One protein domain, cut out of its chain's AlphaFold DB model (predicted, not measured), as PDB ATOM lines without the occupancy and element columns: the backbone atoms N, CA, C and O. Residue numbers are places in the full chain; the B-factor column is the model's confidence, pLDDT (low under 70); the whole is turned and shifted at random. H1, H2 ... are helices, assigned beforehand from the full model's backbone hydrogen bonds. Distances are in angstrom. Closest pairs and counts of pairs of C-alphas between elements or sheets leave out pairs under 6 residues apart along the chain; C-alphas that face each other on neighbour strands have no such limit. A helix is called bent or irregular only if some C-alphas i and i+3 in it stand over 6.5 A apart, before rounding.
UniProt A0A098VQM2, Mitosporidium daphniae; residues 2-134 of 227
ATOM      1  N   LEU A   2       3.067  71.973 167.498       19.44
ATOM      2  CA  LEU A   2       3.941  72.508 166.428       19.44
ATOM      3  C   LEU A   2       3.349  72.392 165.003       19.44
ATOM      4  O   LEU A   2       3.843  73.014 164.075       19.44
ATOM      5  N   LYS A   3       2.264  71.622 164.826       19.66
ATOM      6  CA  LYS A   3       1.606  71.409 163.520       19.66
ATOM      7  C   LYS A   3       0.672  72.553 163.091       19.66
ATOM      8  O   LYS A   3       0.355  72.653 161.919       19.66
ATOM      9  N   PHE A   4       0.268  73.432 164.014       23.08
ATOM     10  CA  PHE A   4      -0.669  74.531 163.727       23.08
ATOM     11  C   PHE A   4       0.026  75.791 163.171       23.08
ATOM     12  O   PHE A   4      -0.616  76.624 162.546       23.08
ATOM     13  N   PHE A   5       1.348  75.910 163.350       26.06
ATOM     14  CA  PHE A   5       2.146  77.051 162.873       26.06
ATOM     15  C   PHE A   5       2.555  76.940 161.395       26.06
ATOM     16  O   PHE A   5       2.792  77.952 160.744       26.06
ATOM     17  N   LEU A   6       2.580  75.726 160.836       24.83
ATOM     18  CA  LEU A   6       2.961  75.484 159.439       24.83
ATOM     19  C   LEU A   6       1.818  75.711 158.438       24.83
ATOM     20  O   LEU A   6       2.085  75.814 157.249       24.83
ATOM     21  N   CYS A   7       0.562  75.826 158.884       24.86
ATOM     22  CA  CYS A   7      -0.577  76.054 157.986       24.86
ATOM     23  C   CYS A   7      -0.757  77.526 157.575       24.86
ATOM     24  O   CYS A   7      -1.437  77.790 156.589       24.86
ATOM     25  N   PHE A   8      -0.136  78.475 158.286       31.08
ATOM     26  CA  PHE A   8      -0.256  79.911 157.987       31.08
ATOM     27  C   PHE A   8       0.971  80.516 157.297       31.08
ATOM     28  O   PHE A   8       0.828  81.529 156.623       31.08
ATOM     29  N   LEU A   9       2.136  79.864 157.381       33.94
ATOM     30  CA  LEU A   9       3.324  80.182 156.572       33.94
ATOM     31  C   LEU A   9       3.032  80.191 155.056       33.94
ATOM     32  O   LEU A   9       3.476  81.125 154.392       33.94
ATOM     33  N   PRO A  10       2.252  79.235 154.503       33.75
ATOM     34  CA  PRO A  10       1.832  79.267 153.110       33.75
ATOM     35  C   PRO A  10       0.898  80.433 152.821       33.75
ATOM     36  O   PRO A  10       1.032  81.022 151.773       33.75
ATOM     37  N   LEU A  11      -0.005  80.814 153.731       32.91
ATOM     38  CA  LEU A  11      -0.920  81.940 153.507       32.91
ATOM     39  C   LEU A  11      -0.186  83.278 153.505       32.91
ATOM     40  O   LEU A  11      -0.438  84.080 152.617       32.91
ATOM     41  N   THR A  12       0.760  83.496 154.425       35.81
ATOM     42  CA  THR A  12       1.606  84.695 154.392       35.81
ATOM     43  C   THR A  12       2.485  84.699 153.143       35.81
ATOM     44  O   THR A  12       2.450  85.680 152.413       35.81
ATOM     45  N   ALA A  13       3.179  83.591 152.832       32.84
ATOM     46  CA  ALA A  13       4.032  83.449 151.641       32.84
ATOM     47  C   ALA A  13       3.257  83.509 150.310       32.84
ATOM     48  O   ALA A  13       3.776  84.006 149.322       32.84
ATOM     49  N   MET A  14       2.005  83.047 150.275       31.64
ATOM     50  CA  MET A  14       1.119  83.155 149.112       31.64
ATOM     51  C   MET A  14       0.572  84.575 148.958       31.64
ATOM     52  O   MET A  14       0.347  85.005 147.837       31.64
ATOM     53  N   THR A  15       0.376  85.333 150.042       37.78
ATOM     54  CA  THR A  15       0.016  86.759 149.939       37.78
ATOM     55  C   THR A  15       1.209  87.679 149.675       37.78
ATOM     56  O   THR A  15       0.970  88.832 149.327       37.78
ATOM     57  N   PHE A  16       2.448  87.191 149.841       41.56
ATOM     58  CA  PHE A  16       3.676  87.980 149.673       41.56
ATOM     59  C   PHE A  16       3.878  88.455 148.222       41.56
ATOM     60  O   PHE A  16       4.241  89.603 148.056       41.56
ATOM     61  N   ASP A  17       3.528  87.654 147.200       42.53
ATOM     62  CA  ASP A  17       3.887  87.973 145.797       42.53
ATOM     63  C   ASP A  17       2.711  88.068 144.799       42.53
ATOM     64  O   ASP A  17       2.907  88.403 143.633       42.53
ATOM     65  N   ILE A  18       1.467  87.748 145.182       34.44
ATOM     66  CA  ILE A  18       0.381  87.587 144.184       34.44
ATOM     67  C   ILE A  18      -0.145  88.928 143.626       34.44
ATOM     68  O   ILE A  18      -0.823  88.932 142.598       34.44
ATOM     69  N   LEU A  19       0.151  90.070 144.259       34.81
ATOM     70  CA  LEU A  19      -0.428  91.369 143.873       34.81
ATOM     71  C   LEU A  19       0.570  92.528 143.792       34.81
ATOM     72  O   LEU A  19       0.139  93.666 143.588       34.81
ATOM     73  N   ASP A  20       1.870  92.260 143.896       45.75
ATOM     74  CA  ASP A  20       2.862  93.310 143.712       45.75
ATOM     75  C   ASP A  20       2.971  93.655 142.227       45.75
ATOM     76  O   ASP A  20       3.446  92.891 141.387       45.75
ATOM     77  N   ALA A  21       2.519  94.866 141.889       41.69
ATOM     78  CA  ALA A  21       3.147  95.576 140.789       41.69
ATOM     79  C   ALA A  21       4.658  95.611 141.095       41.69
ATOM     80  O   ALA A  21       4.997  95.805 142.261       41.69
ATOM     81  N   PRO A  22       5.553  95.432 140.106       48.53
ATOM     82  CA  PRO A  22       7.003  95.333 140.307       48.53
ATOM     83  C   PRO A  22       7.582  96.689 140.746       48.53
ATOM     84  O   PRO A  22       8.204  97.416 139.973       48.53
ATOM     85  N   ILE A  23       7.277  97.076 141.978       53.06
ATOM     86  CA  ILE A  23       7.535  98.368 142.592       53.06
ATOM     87  C   ILE A  23       8.150  98.040 143.945       53.06
ATOM     88  O   ILE A  23       7.449  97.711 144.900       53.06
ATOM     89  N   ASN A  24       9.475  98.126 144.027       60.50
ATOM     90  CA  ASN A  24      10.173  97.919 145.286       60.50
ATOM     91  C   ASN A  24       9.802  99.014 146.297       60.50
ATOM     92  O   ASN A  24       9.448 100.135 145.921       60.50
ATOM     93  N   SER A  25       9.993  98.729 147.589       57.38
ATOM     94  CA  SER A  25       9.677  99.614 148.728       57.38
ATOM     95  C   SER A  25      10.225 101.045 148.589       57.38
ATOM     96  O   SER A  25       9.674 101.977 149.167       57.38
ATOM     97  N   TRP A  26      11.288 101.238 147.803       52.56
ATOM     98  CA  TRP A  26      11.936 102.527 147.527       52.56
ATOM     99  C   TRP A  26      11.094 103.500 146.695       52.56
ATOM    100  O   TRP A  26      11.222 104.708 146.865       52.56
ATOM    101  N   LEU A  27      10.208 102.996 145.833       50.25
ATOM    102  CA  LEU A  27       9.293 103.827 145.041       50.25
ATOM    103  C   LEU A  27       8.051 104.263 145.807       50.25
ATOM    104  O   LEU A  27       7.294 105.132 145.375       50.25
ATOM    105  N   VAL A  28       7.803 103.601 146.924       55.19
ATOM    106  CA  VAL A  28       6.532 103.662 147.616       55.19
ATOM    107  C   VAL A  28       6.316 104.957 148.404       55.19
ATOM    108  O   VAL A  28       5.158 105.370 148.431       55.19
ATOM    109  N   PRO A  29       7.323 105.664 148.969       57.16
ATOM    110  CA  PRO A  29       7.079 106.896 149.719       57.16
ATOM    111  C   PRO A  29       6.233 107.915 148.948       57.16
ATOM    112  O   PRO A  29       6.343 108.064 147.727       57.16
ATOM    113  N   PHE A  30       5.390 108.655 149.661       52.81
ATOM    114  CA  PHE A  30       4.449 109.620 149.107       52.81
ATOM    115  C   PHE A  30       5.180 110.762 148.409       52.81
ATOM    116  O   PHE A  30       4.722 111.255 147.378       52.81
ATOM    117  N   SER A  31       6.349 111.138 148.931       51.69
ATOM    118  CA  SER A  31       7.256 112.099 148.300       51.69
ATOM    119  C   SER A  31       7.735 111.663 146.909       51.69
ATOM    120  O   SER A  31       8.103 112.524 146.112       51.69
ATOM    121  N   VAL A  32       7.694 110.360 146.609       57.47
ATOM    122  CA  VAL A  32       8.145 109.765 145.346       57.47
ATOM    123  C   VAL A  32       6.955 109.461 144.438       57.47
ATOM    124  O   VAL A  32       6.839 110.042 143.365       57.47
ATOM    125  N   SER A  33       6.025 108.610 144.883       60.75
ATOM    126  CA  SER A  33       4.925 108.110 144.042       60.75
ATOM    127  C   SER A  33       3.656 108.959 144.076       60.75
ATOM    128  O   SER A  33       2.765 108.772 143.245       60.75
ATOM    129  N   LYS A  34       3.504 109.830 145.087       63.78
ATOM    130  CA  LYS A  34       2.225 110.469 145.461       63.78
ATOM    131  C   LYS A  34       1.066 109.467 145.583       63.78
ATOM    132  O   LYS A  34      -0.102 109.836 145.423       63.78
ATOM    133  N   SER A  35       1.367 108.193 145.846       65.62
ATOM    134  CA  SER A  35       0.362 107.138 145.830       65.62
ATOM    135  C   SER A  35      -0.610 107.277 147.002       65.62
ATOM    136  O   SER A  35      -0.271 107.747 148.094       65.62
ATOM    137  N   ARG A  36      -1.857 106.838 146.788       72.75
ATOM    138  CA  ARG A  36      -2.879 106.822 147.843       72.75
ATOM    139  C   ARG A  36      -2.434 105.976 149.041       72.75
ATOM    140  O   ARG A  36      -2.690 106.395 150.165       72.75
ATOM    141  N   LEU A  37      -1.778 104.842 148.788       67.94
ATOM    142  CA  LEU A  37      -1.293 103.920 149.821       67.94
ATOM    143  C   LEU A  37      -0.237 104.577 150.712       67.94
ATOM    144  O   LEU A  37      -0.338 104.507 151.932       67.94
ATOM    145  N   ALA A  38       0.723 105.286 150.117       67.38
ATOM    146  CA  ALA A  38       1.768 105.983 150.862       67.38
ATOM    147  C   ALA A  38       1.203 107.050 151.804       67.38
ATOM    148  O   ALA A  38       1.583 107.133 152.970       67.38
ATOM    149  N   ARG A  39       0.196 107.797 151.333       69.19
ATOM    150  CA  ARG A  39      -0.552 108.745 152.166       69.19
ATOM    151  C   ARG A  39      -1.366 108.055 153.262       69.19
ATOM    152  O   ARG A  39      -1.424 108.558 154.374       69.19
ATOM    153  N   GLU A  40      -2.024 106.941 152.952       77.00
ATOM    154  CA  GLU A  40      -2.852 106.191 153.908       77.00
ATOM    155  C   GLU A  40      -2.020 105.615 155.061       77.00
ATOM    156  O   GLU A  40      -2.466 105.619 156.209       77.00
ATOM    157  N   TYR A  41      -0.788 105.198 154.769       77.12
ATOM    158  CA  TYR A  41       0.137 104.621 155.742       77.12
ATOM    159  C   TYR A  41       1.232 105.586 156.225       77.12
ATOM    160  O   TYR A  41       2.124 105.177 156.965       77.12
ATOM    161  N   ASN A  42       1.145 106.871 155.869       80.25
ATOM    162  CA  ASN A  42       2.101 107.919 156.247       80.25
ATOM    163  C   ASN A  42       3.573 107.526 156.006       80.25
ATOM    164  O   ASN A  42       4.421 107.760 156.864       80.25
ATOM    165  N   ASP A  43       3.863 106.890 154.870       77.69
ATOM    166  CA  ASP A  43       5.199 106.412 154.469       77.69
ATOM    167  C   ASP A  43       5.850 105.356 155.381       77.69
ATOM    168  O   ASP A  43       7.005 104.982 155.174       77.69
ATOM    169  N   VAL A  44       5.123 104.813 156.361       81.31
ATOM    170  CA  VAL A  44       5.643 103.786 157.273       81.31
ATOM    171  C   VAL A  44       5.192 102.407 156.811       81.31
ATOM    172  O   VAL A  44       3.999 102.126 156.837       81.31
ATOM    173  N   SER A  45       6.141 101.537 156.447       81.19
ATOM    174  CA  SER A  45       5.886 100.124 156.101       81.19
ATOM    175  C   SER A  45       4.717  99.960 155.115       81.19
ATOM    176  O   SER A  45       3.799  99.175 155.340       81.19
ATOM    177  N   VAL A  46       4.681 100.797 154.070       78.56
ATOM    178  CA  VAL A  46       3.496 100.991 153.217       78.56
ATOM    179  C   VAL A  46       3.083  99.696 152.510       78.56
ATOM    180  O   VAL A  46       1.894  99.376 152.497       78.56
ATOM    181  N   LEU A  47       4.040  98.940 151.954       78.06
ATOM    182  CA  LEU A  47       3.760  97.652 151.307       78.06
ATOM    183  C   LEU A  47       3.331  96.614 152.340       78.06
ATOM    184  O   LEU A  47       2.297  95.975 152.183       78.06
ATOM    185  N   GLU A  48       4.039  96.508 153.463       82.56
ATOM    186  CA  GLU A  48       3.718  95.544 154.515       82.56
ATOM    187  C   GLU A  48       2.333  95.804 155.128       82.56
ATOM    188  O   GLU A  48       1.565  94.870 155.376       82.56
ATOM    189  N   LEU A  49       1.950  97.068 155.319       83.69
ATOM    190  CA  LEU A  49       0.614  97.436 155.783       83.69
ATOM    191  C   LEU A  49      -0.461  97.187 154.724       83.69
ATOM    192  O   LEU A  49      -1.570  96.774 155.078       83.69
ATOM    193  N   TYR A  50      -0.130  97.356 153.444       78.88
ATOM    194  CA  TYR A  50      -1.004  96.965 152.346       78.88
ATOM    195  C   TYR A  50      -1.221  95.441 152.316       78.88
ATOM    196  O   TYR A  50      -2.369  94.990 152.343       78.88
ATOM    197  N   HIS A  51      -0.163  94.624 152.368       78.62
ATOM    198  CA  HIS A  51      -0.271  93.161 152.467       78.62
ATOM    199  C   HIS A  51      -1.077  92.734 153.694       78.62
ATOM    200  O   HIS A  51      -1.929  91.846 153.611       78.62
ATOM    201  N   TRP A  52      -0.878  93.403 154.830       84.88
ATOM    202  CA  TRP A  52      -1.668  93.160 156.029       84.88
ATOM    203  C   TRP A  52      -3.159  93.445 155.825       84.88
ATOM    204  O   TRP A  52      -4.000  92.645 156.246       84.88
ATOM    205  N   ALA A  53      -3.506  94.563 155.182       82.62
ATOM    206  CA  ALA A  53      -4.894  94.909 154.891       82.62
ATOM    207  C   ALA A  53      -5.560  93.853 153.996       82.62
ATOM    208  O   ALA A  53      -6.677  93.410 154.289       82.62
ATOM    209  N   GLN A  54      -4.845  93.384 152.970       80.62
ATOM    210  CA  GLN A  54      -5.307  92.324 152.076       80.62
ATOM    211  C   GLN A  54      -5.484  90.991 152.808       80.62
ATOM    212  O   GLN A  54      -6.556  90.383 152.735       80.62
ATOM    213  N   LEU A  55      -4.489  90.565 153.595       82.44
ATOM    214  CA  LEU A  55      -4.590  89.350 154.404       82.44
ATOM    215  C   LEU A  55      -5.774  89.433 155.371       82.44
ATOM    216  O   LEU A  55      -6.532  88.474 155.504       82.44
ATOM    217  N   ARG A  56      -5.998  90.586 156.014       82.00
ATOM    218  CA  ARG A  56      -7.173  90.790 156.872       82.00
ATOM    219  C   ARG A  56      -8.483  90.610 156.119       82.00
ATOM    220  O   ARG A  56      -9.420  90.054 156.690       82.00
ATOM    221  N   GLN A  57      -8.576  91.085 154.882       81.62
ATOM    222  CA  GLN A  57      -9.774  90.906 154.068       81.62
ATOM    223  C   GLN A  57      -9.995  89.429 153.716       81.62
ATOM    224  O   GLN A  57     -11.109  88.931 153.868       81.62
ATOM    225  N   ILE A  58      -8.933  88.706 153.348       81.94
ATOM    226  CA  ILE A  58      -8.990  87.260 153.089       81.94
ATOM    227  C   ILE A  58      -9.429  86.499 154.343       81.94
ATOM    228  O   ILE A  58     -10.340  85.674 154.273       81.94
ATOM    229  N   LEU A  59      -8.845  86.800 155.507       81.81
ATOM    230  CA  LEU A  59      -9.197  86.147 156.771       81.81
ATOM    231  C   LEU A  59     -10.663  86.384 157.147       81.81
ATOM    232  O   LEU A  59     -11.336  85.449 157.571       81.81
ATOM    233  N   LYS A  60     -11.180  87.605 156.942       80.50
ATOM    234  CA  LYS A  60     -12.599  87.931 157.167       80.50
ATOM    235  C   LYS A  60     -13.540  87.144 156.259       80.50
ATOM    236  O   LYS A  60     -14.641  86.831 156.693       80.50
ATOM    237  N   ASN A  61     -13.115  86.822 155.041       79.94
ATOM    238  CA  ASN A  61     -13.939  86.118 154.056       79.94
ATOM    239  C   ASN A  61     -13.730  84.595 154.072       79.94
ATOM    240  O   ASN A  61     -14.504  83.859 153.468       79.94
ATOM    241  N   THR A  62     -12.701  84.101 154.763       80.38
ATOM    242  CA  THR A  62     -12.433  82.666 154.889       80.38
ATOM    243  C   THR A  62     -13.353  82.050 155.939       80.38
ATOM    244  O   THR A  62     -13.090  82.139 157.142       80.38
ATOM    245  N   GLU A  63     -14.406  81.362 155.490       73.00
ATOM    246  CA  GLU A  63     -15.348  80.665 156.377       73.00
ATOM    247  C   GLU A  63     -14.637  79.730 157.357       73.00
ATOM    248  O   GLU A  63     -14.957  79.748 158.536       73.00
ATOM    249  N   GLY A  64     -13.603  79.000 156.924       71.75
ATOM    250  CA  GLY A  64     -12.823  78.124 157.803       71.75
ATOM    251  C   GLY A  64     -12.173  78.855 158.985       71.75
ATOM    252  O   GLY A  64     -12.248  78.382 160.112       71.75
ATOM    253  N   PHE A  65     -11.595  80.042 158.784       71.75
ATOM    254  CA  PHE A  65     -10.987  80.816 159.874       71.75
ATOM    255  C   PHE A  65     -12.049  81.357 160.846       71.75
ATOM    256  O   PHE A  65     -11.865  81.355 162.069       71.75
ATOM    257  N   ASN A  66     -13.201  81.760 160.310       68.38
ATOM    258  CA  ASN A  66     -14.313  82.280 161.096       68.38
ATOM    259  C   ASN A  66     -15.084  81.182 161.840       68.38
ATOM    260  O   ASN A  66     -15.489  81.398 162.984       68.38
ATOM    261  N   ALA A  67     -15.233  80.006 161.235       64.62
ATOM    262  CA  ALA A  67     -16.074  78.911 161.701       64.62
ATOM    263  C   ALA A  67     -15.336  77.875 162.556       64.62
ATOM    264  O   ALA A  67     -16.001  77.005 163.105       64.62
ATOM    265  N   LEU A  68     -14.003  77.952 162.702       63.81
ATOM    266  CA  LEU A  68     -13.226  77.066 163.581       63.81
ATOM    267  C   LEU A  68     -13.743  77.155 165.034       63.81
ATOM    268  O   LEU A  68     -13.420  78.126 165.726       63.81
ATOM    269  N   PRO A  69     -14.493  76.149 165.534       57.03
ATOM    270  CA  PRO A  69     -15.129  76.214 166.854       57.03
ATOM    271  C   PRO A  69     -14.106  76.115 167.991       57.03
ATOM    272  O   PRO A  69     -14.373  76.514 169.120       57.03
ATOM    273  N   SER A  70     -12.922  75.572 167.688       62.88
ATOM    274  CA  SER A  70     -11.813  75.365 168.619       62.88
ATOM    275  C   SER A  70     -10.962  76.611 168.868       62.88
ATOM    276  O   SER A  70     -10.150  76.610 169.792       62.88
ATOM    277  N   LEU A  71     -11.126  77.675 168.074       67.12
ATOM    278  CA  LEU A  71     -10.425  78.940 168.278       67.12
ATOM    279  C   LEU A  71     -11.329  79.894 169.061       67.12
ATOM    280  O   LEU A  71     -12.252  80.489 168.501       67.12
ATOM    281  N   SER A  72     -11.048  80.066 170.355       73.38
ATOM    282  CA  SER A  72     -11.684  81.121 171.151       73.38
ATOM    283  C   SER A  72     -11.412  82.502 170.537       73.38
ATOM    284  O   SER A  72     -10.419  82.686 169.827       73.38
ATOM    285  N   GLY A  73     -12.261  83.496 170.832       78.56
ATOM    286  CA  GLY A  73     -12.063  84.875 170.353       78.56
ATOM    287  C   GLY A  73     -10.656  85.403 170.662       78.56
ATOM    288  O   GLY A  73      -9.957  85.863 169.765       78.56
ATOM    289  N   GLN A  74     -10.176  85.173 171.888       82.12
ATOM    290  CA  GLN A  74      -8.824  85.553 172.307       82.12
ATOM    291  C   GLN A  74      -7.716  84.865 171.490       82.12
ATOM    292  O   GLN A  74      -6.686  85.473 171.204       82.12
ATOM    293  N   MET A  75      -7.901  83.598 171.107       81.81
ATOM    294  CA  MET A  75      -6.921  82.878 170.292       81.81
ATOM    295  C   MET A  75      -6.890  83.405 168.853       81.81
ATOM    296  O   MET A  75      -5.813  83.505 168.267       81.81
ATOM    297  N   LYS A  76      -8.046  83.791 168.297       81.94
ATOM    298  CA  LYS A  76      -8.116  84.458 166.988       81.94
ATOM    299  C   LYS A  76      -7.398  85.804 167.019       81.94
ATOM    300  O   LYS A  76      -6.580  86.061 166.141       81.94
ATOM    301  N   ASP A  77      -7.627  86.612 168.052       84.31
ATOM    302  CA  ASP A  77      -6.948  87.901 168.220       84.31
ATOM    303  C   ASP A  77      -5.429  87.737 168.356       84.31
ATOM    304  O   ASP A  77      -4.656  88.490 167.760       84.31
ATOM    305  N   ASP A  78      -4.990  86.707 169.078       84.88
ATOM    306  CA  ASP A  78      -3.576  86.364 169.215       84.88
ATOM    307  C   ASP A  78      -2.933  85.960 167.884       84.88
ATOM    308  O   ASP A  78      -1.812  86.386 167.597       84.88
ATOM    309  N   ILE A  79      -3.633  85.170 167.064       85.25
ATOM    310  CA  ILE A  79      -3.179  84.790 165.718       85.25
ATOM    311  C   ILE A  79      -3.116  86.024 164.815       85.25
ATOM    312  O   ILE A  79      -2.105  86.245 164.157       85.25
ATOM    313  N   ILE A  80      -4.153  86.863 164.815       88.00
ATOM    314  CA  ILE A  80      -4.201  88.104 164.032       88.00
ATOM    315  C   ILE A  80      -3.020  89.005 164.407       88.00
ATOM    316  O   ILE A  80      -2.295  89.472 163.531       88.00
ATOM    317  N   LYS A  81      -2.776  89.217 165.704       88.56
ATOM    318  CA  LYS A  81      -1.643  90.021 166.173       88.56
ATOM    319  C   LYS A  81      -0.303  89.424 165.744       88.56
ATOM    320  O   LYS A  81       0.597  90.154 165.353       88.56
ATOM    321  N   MET A  82      -0.169  88.106 165.801       89.19
ATOM    322  CA  MET A  82       1.043  87.407 165.389       89.19
ATOM    323  C   MET A  82       1.317  87.543 163.884       89.19
ATOM    324  O   MET A  82       2.441  87.853 163.507       89.19
ATOM    325  N   LEU A  83       0.299  87.366 163.038       88.12
ATOM    326  CA  LEU A  83       0.417  87.525 161.584       88.12
ATOM    327  C   LEU A  83       0.830  88.950 161.202       88.12
ATOM    328  O   LEU A  83       1.680  89.130 160.334       88.12
ATOM    329  N   TYR A  84       0.282  89.950 161.894       90.19
ATOM    330  CA  TYR A  84       0.704  91.339 161.737       90.19
ATOM    331  C   TYR A  84       2.200  91.520 162.035       90.19
ATOM    332  O   TYR A  84       2.928  92.063 161.212       90.19
ATOM    333  N   GLU A  85       2.685  91.020 163.177       91.50
ATOM    334  CA  GLU A  85       4.108  91.117 163.545       91.50
ATOM    335  C   GLU A  85       5.024  90.391 162.545       91.50
ATOM    336  O   GLU A  85       6.170  90.797 162.358       91.50
ATOM    337  N   TYR A  86       4.546  89.327 161.891       91.44
ATOM    338  CA  TYR A  86       5.311  88.608 160.867       91.44
ATOM    339  C   TYR A  86       5.454  89.419 159.585       91.44
ATOM    340  O   TYR A  86       6.564  89.525 159.071       91.44
ATOM    341  N   ILE A  87       4.363  90.023 159.111       86.19
ATOM    342  CA  ILE A  87       4.373  90.869 157.913       86.19
ATOM    343  C   ILE A  87       5.202  92.132 158.160       86.19
ATOM    344  O   ILE A  87       6.085  92.459 157.385       86.19
ATOM    345  N   ILE A  88       5.018  92.807 159.294       89.94
ATOM    346  CA  ILE A  88       5.814  94.003 159.614       89.94
ATOM    347  C   ILE A  88       7.305  93.677 159.792       89.94
ATOM    348  O   ILE A  88       8.160  94.545 159.613       89.94
ATOM    349  N   ALA A  89       7.650  92.440 160.157       90.25
ATOM    350  CA  ALA A  89       9.044  92.044 160.276       90.25
ATOM    351  C   ALA A  89       9.764  91.952 158.923       90.25
ATOM    352  O   ALA A  89      10.991  92.046 158.927       90.25
ATOM    353  N   THR A  90       9.081  91.795 157.785       87.00
ATOM    354  CA  THR A  90       9.758  91.685 156.477       87.00
ATOM    355  C   THR A  90      10.259  93.020 155.948       87.00
ATOM    356  O   THR A  90      11.312  93.034 155.316       87.00
ATOM    357  N   ASP A  91       9.670  94.135 156.386       86.31
ATOM    358  CA  ASP A  91      10.116  95.493 156.057       86.31
ATOM    359  C   ASP A  91      11.639  95.663 156.258       86.31
ATOM    360  O   ASP A  91      12.193  95.517 157.365       86.31
ATOM    361  N   LEU A  92      12.351  95.929 155.161       85.69
ATOM    362  CA  LEU A  92      13.800  96.116 155.168       85.69
ATOM    363  C   LEU A  92      14.221  97.455 155.792       85.69
ATOM    364  O   LEU A  92      15.315  97.517 156.354       85.69
ATOM    365  N   ALA A  93      13.361  98.478 155.830       85.94
ATOM    366  CA  ALA A  93      13.642  99.729 156.542       85.94
ATOM    367  C   ALA A  93      13.794  99.503 158.057       85.94
ATOM    368  O   ALA A  93      14.535 100.209 158.742       85.94
ATOM    369  N   ARG A  94      13.148  98.457 158.590       89.69
ATOM    370  CA  ARG A  94      13.210  98.062 160.008       89.69
ATOM    371  C   ARG A  94      14.307  97.036 160.302       89.69
ATOM    372  O   ARG A  94      14.462  96.615 161.451       89.69
ATOM    373  N   HIS A  95      15.074  96.620 159.290       89.38
ATOM    374  CA  HIS A  95      16.010  95.499 159.375       89.38
ATOM    375  C   HIS A  95      17.047  95.655 160.490       89.38
ATOM    376  O   HIS A  95      17.202  94.763 161.325       89.38
ATOM    377  N   PHE A  96      17.743  96.791 160.548       92.50
ATOM    378  CA  PHE A  96      18.815  96.983 161.527       92.50
ATOM    379  C   PHE A  96      18.283  97.094 162.957       92.50
ATOM    380  O   PHE A  96      18.860  96.507 163.873       92.50
ATOM    381  N   THR A  97      17.146  97.765 163.152       94.75
ATOM    382  CA  THR A  97      16.462  97.814 164.452       94.75
ATOM    383  C   THR A  97      16.027  96.417 164.896       94.75
ATOM    384  O   THR A  97      16.167  96.066 166.070       94.75
ATOM    385  N   PHE A  98      15.547  95.588 163.963       94.62
ATOM    386  CA  PHE A  98      15.202  94.195 164.235       94.62
ATOM    387  C   PHE A  98      16.427  93.378 164.671       94.62
ATOM    388  O   PHE A  98      16.372  92.715 165.705       94.62
ATOM    389  N   ILE A  99      17.542  93.467 163.938       94.19
ATOM    390  CA  ILE A  99      18.803  92.782 164.272       94.19
ATOM    391  C   ILE A  99      19.315  93.192 165.656       94.19
ATOM    392  O   ILE A  99      19.706  92.328 166.442       94.19
ATOM    393  N   GLN A 100      19.278  94.484 165.995       94.31
ATOM    394  CA  GLN A 100      19.675  94.969 167.321       94.31
ATOM    395  C   GLN A 100      18.795  94.376 168.426       94.31
ATOM    396  O   GLN A 100      19.312  93.816 169.394       94.31
ATOM    397  N   LYS A 101      17.467  94.428 168.261       94.06
ATOM    398  CA  LYS A 101      16.510  93.831 169.206       94.06
ATOM    399  C   LYS A 101      16.747  92.330 169.376       94.06
ATOM    400  O   LYS A 101      16.733  91.838 170.501       94.06
ATOM    401  N   LEU A 102      16.968  91.614 168.273       93.50
ATOM    402  CA  LEU A 102      17.253  90.182 168.280       93.50
ATOM    403  C   LEU A 102      18.552  89.883 169.037       93.50
ATOM    404  O   LEU A 102      18.563  89.019 169.905       93.50
ATOM    405  N   THR A 103      19.614  90.642 168.768       92.69
ATOM    406  CA  THR A 103      20.924  90.482 169.416       92.69
ATOM    407  C   THR A 103      20.825  90.669 170.929       92.69
ATOM    408  O   THR A 103      21.310  89.831 171.682       92.69
ATOM    409  N   VAL A 104      20.153  91.735 171.380       92.31
ATOM    410  CA  VAL A 104      19.940  92.012 172.812       92.31
ATOM    411  C   VAL A 104      19.099  90.921 173.471       92.31
ATOM    412  O   VAL A 104      19.410  90.482 174.574       92.31
ATOM    413  N   PHE A 105      18.033  90.470 172.808       91.50
ATOM    414  CA  PHE A 105      17.174  89.426 173.357       91.50
ATOM    415  C   PHE A 105      17.925  88.102 173.528       91.50
ATOM    416  O   PHE A 105      17.796  87.447 174.561       91.50
ATOM    417  N   LEU A 106      18.710  87.714 172.522       89.38
ATOM    418  CA  LEU A 106      19.438  86.456 172.535       89.38
ATOM    419  C   LEU A 106      20.621  86.488 173.519       89.38
ATOM    420  O   LEU A 106      20.846  85.506 174.217       89.38
ATOM    421  N   SER A 107      21.326  87.616 173.669       88.38
ATOM    422  CA  SER A 107      22.462  87.722 174.607       88.38
ATOM    423  C   SER A 107      22.074  87.602 176.087       88.38
ATOM    424  O   SER A 107      22.919  87.299 176.924       88.38
ATOM    425  N   GLN A 108      20.798  87.814 176.418       87.75
ATOM    426  CA  GLN A 108      20.275  87.770 177.787       87.75
ATOM    427  C   GLN A 108      19.628  86.428 178.161       87.75
ATOM    428  O   GLN A 108      19.105  86.291 179.271       87.75
ATOM    429  N   LYS A 109      19.572  85.458 177.239       82.81
ATOM    430  CA  LYS A 109      18.761  84.243 177.385       82.81
ATOM    431  C   LYS A 109      19.555  82.998 177.012       82.81
ATOM    432  O   LYS A 109      20.274  82.982 176.019       82.81
ATOM    433  N   SER A 110      19.373  81.919 177.769       81.75
ATOM    434  CA  SER A 110      19.779  80.591 177.298       81.75
ATOM    435  C   SER A 110      18.843  80.110 176.183       81.75
ATOM    436  O   SER A 110      17.715  80.593 176.045       81.75
ATOM    437  N   TYR A 111      19.273  79.100 175.418       77.88
ATOM    438  CA  TYR A 111      18.463  78.525 174.339       77.88
ATOM    439  C   TYR A 111      17.059  78.093 174.801       77.88
ATOM    440  O   TYR A 111      16.072  78.344 174.112       77.88
ATOM    441  N   SER A 112      16.942  77.492 175.991       79.12
ATOM    442  CA  SER A 112      15.646  77.070 176.541       79.12
ATOM    443  C   SER A 112      14.734  78.257 176.871       79.12
ATOM    444  O   SER A 112      13.536  78.201 176.602       79.12
ATOM    445  N   GLN A 113      15.301  79.361 177.364       85.44
ATOM    446  CA  GLN A 113      14.553  80.541 177.813       85.44
ATOM    447  C   GLN A 113      13.975  81.384 176.673       85.44
ATOM    448  O   GLN A 113      13.008  82.127 176.866       85.44
ATOM    449  N   ILE A 114      14.538  81.264 175.470       82.94
ATOM    450  CA  ILE A 114      14.077  81.965 174.266       82.94
ATOM    451  C   ILE A 114      12.595  81.664 173.972       82.94
ATOM    452  O   ILE A 114      11.839  82.554 173.572       82.94
ATOM    453  N   PHE A 115      12.166  80.421 174.206       86.06
ATOM    454  CA  PHE A 115      10.837  79.932 173.825       86.06
ATOM    455  C   PHE A 115       9.807  79.958 174.963       86.06
ATOM    456  O   PHE A 115       8.625  79.694 174.725       86.06
ATOM    457  N   GLU A 116      10.214  80.303 176.186       88.00
ATOM    458  CA  GLU A 116       9.343  80.283 177.371       88.00
ATOM    459  C   GLU A 116       8.256  81.362 177.305       88.00
ATOM    460  O   GLU A 116       7.087  81.123 177.624       88.00
ATOM    461  N   THR A 117       8.609  82.548 176.810       88.31
ATOM    462  CA  THR A 117       7.702  83.700 176.792       88.31
ATOM    463  C   THR A 117       7.025  83.876 175.434       88.31
ATOM    464  O   THR A 117       7.617  83.635 174.381       88.31
ATOM    465  N   LYS A 118       5.769  84.345 175.432       86.81
ATOM    466  CA  LYS A 118       5.046  84.680 174.189       86.81
ATOM    467  C   LYS A 118       5.798  85.724 173.340       86.81
ATOM    468  O   LYS A 118       5.940  85.475 172.145       86.81
ATOM    469  N   PRO A 119       6.342  86.825 173.903       88.25
ATOM    470  CA  PRO A 119       7.160  87.769 173.136       88.25
ATOM    471  C   PRO A 119       8.420  87.140 172.529       88.25
ATOM    472  O   PRO A 119       8.736  87.432 171.380       88.25
ATOM    473  N   GLY A 120       9.101  86.249 173.259       89.75
ATOM    474  CA  GLY A 120      10.268  85.525 172.747       89.75
ATOM    475  C   GLY A 120       9.924  84.628 171.560       89.75
ATOM    476  O   GLY A 120      10.545  84.730 170.505       89.75
ATOM    477  N   ARG A 121       8.849  83.834 171.678       89.88
ATOM    478  CA  ARG A 121       8.346  83.000 170.571       89.88
ATOM    479  C   ARG A 121       7.996  83.823 169.332       89.88
ATOM    480  O   ARG A 121       8.340  83.417 168.224       89.88
ATOM    481  N   ILE A 122       7.337  84.972 169.508       91.00
ATOM    482  CA  ILE A 122       7.002  85.873 168.396       91.00
ATOM    483  C   ILE A 122       8.280  86.413 167.750       91.00
ATOM    484  O   ILE A 122       8.411  86.305 166.537       91.00
ATOM    485  N   LEU A 123       9.246  86.907 168.533       92.31
ATOM    486  CA  LEU A 123      10.491  87.470 168.002       92.31
ATOM    487  C   LEU A 123      11.290  86.457 167.170       92.31
ATOM    488  O   LEU A 123      11.742  86.790 166.076       92.31
ATOM    489  N   ILE A 124      11.434  85.218 167.650       90.94
ATOM    490  CA  ILE A 124      12.110  84.160 166.886       90.94
ATOM    491  C   ILE A 124      11.326  83.786 165.633       90.94
ATOM    492  O   ILE A 124      11.919  83.576 164.581       90.94
ATOM    493  N   SER A 125       9.999  83.747 165.710       91.38
ATOM    494  CA  SER A 125       9.176  83.465 164.531       91.38
ATOM    495  C   SER A 125       9.311  84.571 163.477       91.38
ATOM    496  O   SER A 125       9.550  84.265 162.315       91.38
ATOM    497  N   CYS A 126       9.273  85.848 163.878       92.88
ATOM    498  CA  CYS A 126       9.580  86.986 163.003       92.88
ATOM    499  C   CYS A 126      10.981  86.861 162.390       92.88
ATOM    500  O   CYS A 126      11.168  87.159 161.216       92.88
ATOM    501  N   CYS A 127      11.963  86.400 163.170       91.81
ATOM    502  CA  CYS A 127      13.324  86.182 162.688       91.81
ATOM    503  C   CYS A 127      13.369  85.109 161.595       91.81
ATOM    504  O   CYS A 127      14.037  85.303 160.584       91.81
ATOM    505  N   ILE A 128      12.656  83.996 161.780       89.31
ATOM    506  CA  ILE A 128      12.571  82.919 160.786       89.31
ATOM    507  C   ILE A 128      11.898  83.425 159.509       89.31
ATOM    508  O   ILE A 128      12.410  83.165 158.423       89.31
ATOM    509  N   ILE A 129      10.793  84.166 159.631       89.31
ATOM    510  CA  ILE A 129      10.091  84.763 158.486       89.31
ATOM    511  C   ILE A 129      11.020  85.709 157.725       89.31
ATOM    512  O   ILE A 129      11.262  85.494 156.541       89.31
ATOM    513  N   LYS A 130      11.627  86.682 158.413       90.06
ATOM    514  CA  LYS A 130      12.527  87.653 157.780       90.06
ATOM    515  C   LYS A 130      13.746  86.989 157.141       90.06
ATOM    516  O   LYS A 130      14.154  87.379 156.056       90.06
ATOM    517  N   PHE A 131      14.334  85.985 157.792       88.38
ATOM    518  CA  PHE A 131      15.467  85.264 157.216       88.38
ATOM    519  C   PHE A 131      15.055  84.424 156.000       88.38
ATOM    520  O   PHE A 131      15.816  84.335 155.042       88.38
ATOM    521  N   SER A 132      13.850  83.846 156.014       87.38
ATOM    522  CA  SER A 132      13.302  83.101 154.874       87.38
ATOM    523  C   SER A 132      13.105  84.004 153.657       87.38
ATOM    524  O   SER A 132      13.465  83.600 152.552       87.38
ATOM    525  N   ASP A 133      12.617  85.222 153.877       85.00
ATOM    526  CA  ASP A 133      12.392  86.250 152.856       85.00
ATOM    527  C   ASP A 133      13.692  86.634 152.120       85.00
ATOM    528  O   ASP A 133      13.771  86.645 150.896       85.00
ATOM    529  N   ILE A 134      14.795  86.785 152.860       86.75
ATOM    530  CA  ILE A 134      16.114  87.109 152.284       86.75
ATOM    531  C   ILE A 134      16.986  85.878 151.975       86.75
ATOM    532  O   ILE A 134      18.175  86.012 151.681       86.75
TER     533      ILE A 134
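This is residues 2 to 134 of the 227 residues of a protein of Mitosporidium daphniae (UniProt A0A098VQM2). Helix H6 lies in the middle of a flat model, with H4 splaying from it as a V whose open end is bridged by H5 and residues 68 to 72, and with H9 crossing the other end of H6. H7 lies on the far side of H9, H1 lies over one flat face and packs on H4, and the short H2 and H3 lie at one end of the longest axis with H8 toward the other. The printed part has 133 residues with nine named helices, H1 to H9 in order, and no named strand: the class is all helix. It is compact, with a radius of gyration of the C-alphas of 16.3 A and spans of 46 by 41 by 22 A.

H6, residues 73 to 90, touches H4, residues 46 to 61, at a shallow tilt of 29 degrees, opposite ways; the closest C-alphas, of Glu 48 and Ile 88, are 5.7 A apart. H4 touches H6 with residues 48 to 52 alone, and H6 touches H4 with residues 84 to 90 alone. With residues 82 to 90, H6 touches H9, residues 118 to 133, at a steep tilt of 42 degrees, the same way; the closest C-alphas, of Tyr 86 and Cys 126, are 5.0 A apart. H7, residues 92 to 107, only just touches H9, with 3 pairs of C-alphas within 8 A, the closest being Leu 102 and Leu 123 at 7.3 A. H4 is the hub, touching four helices. Among them, H1, residues 9 to 17, touches it at a steep tilt of 54 degrees, opposite ways, the closest C-alphas being Thr 15 and His 51 at 6.9 A. H3, residues 36 to 40, only just touches H4, with 3 pairs within 8 A; the closest C-alphas are Ala 38 and Val 46, 5.8 A apart. Three pairs touch only at the corner, each only just, with 3 pairs of C-alphas within 8 A: H3 and H2, residues 30 to 33, closest at Ala 38 and Phe 30, 4.8 A; H4 and H5, residues 63 to 67, closest at Leu 59 and Phe 65, 6.4 A; H9 and H8, residues 111 to 114, closest at Gly 120 and Ile 114, 5.4 A. Every O i to N i+4 pair is within hydrogen-bond range in H3, H4, H5 and H9, against 4 of 5 in H1, 13 of 14 in H6 and 10 of 12 in H7; H2 and H8 are too short for such a pair.

H6 is 26.7 A long from first to last C-alpha, H4 and H7 22.9 A each, H9 22.6 A and H1 13.3 A. H1 begins at C-alpha 9, (3.324, 80.182, 156.572), and H9 ends at C-alpha 133, (12.392, 86.250, 152.856). H7 is irregular: C-alphas 93 and 96 are 7.7 A apart.

The two C-alphas farthest apart, of Lys 34 and Ser 112, are 47.6 A apart. The printed part has no cut; the link from H1 to H2 is long, with 12 residues, and the other links are tight. Mean pLDDT of the printed part is 73.0, and it is under 70 in residues 2 to 35, 37 to 39 and 66 to 71.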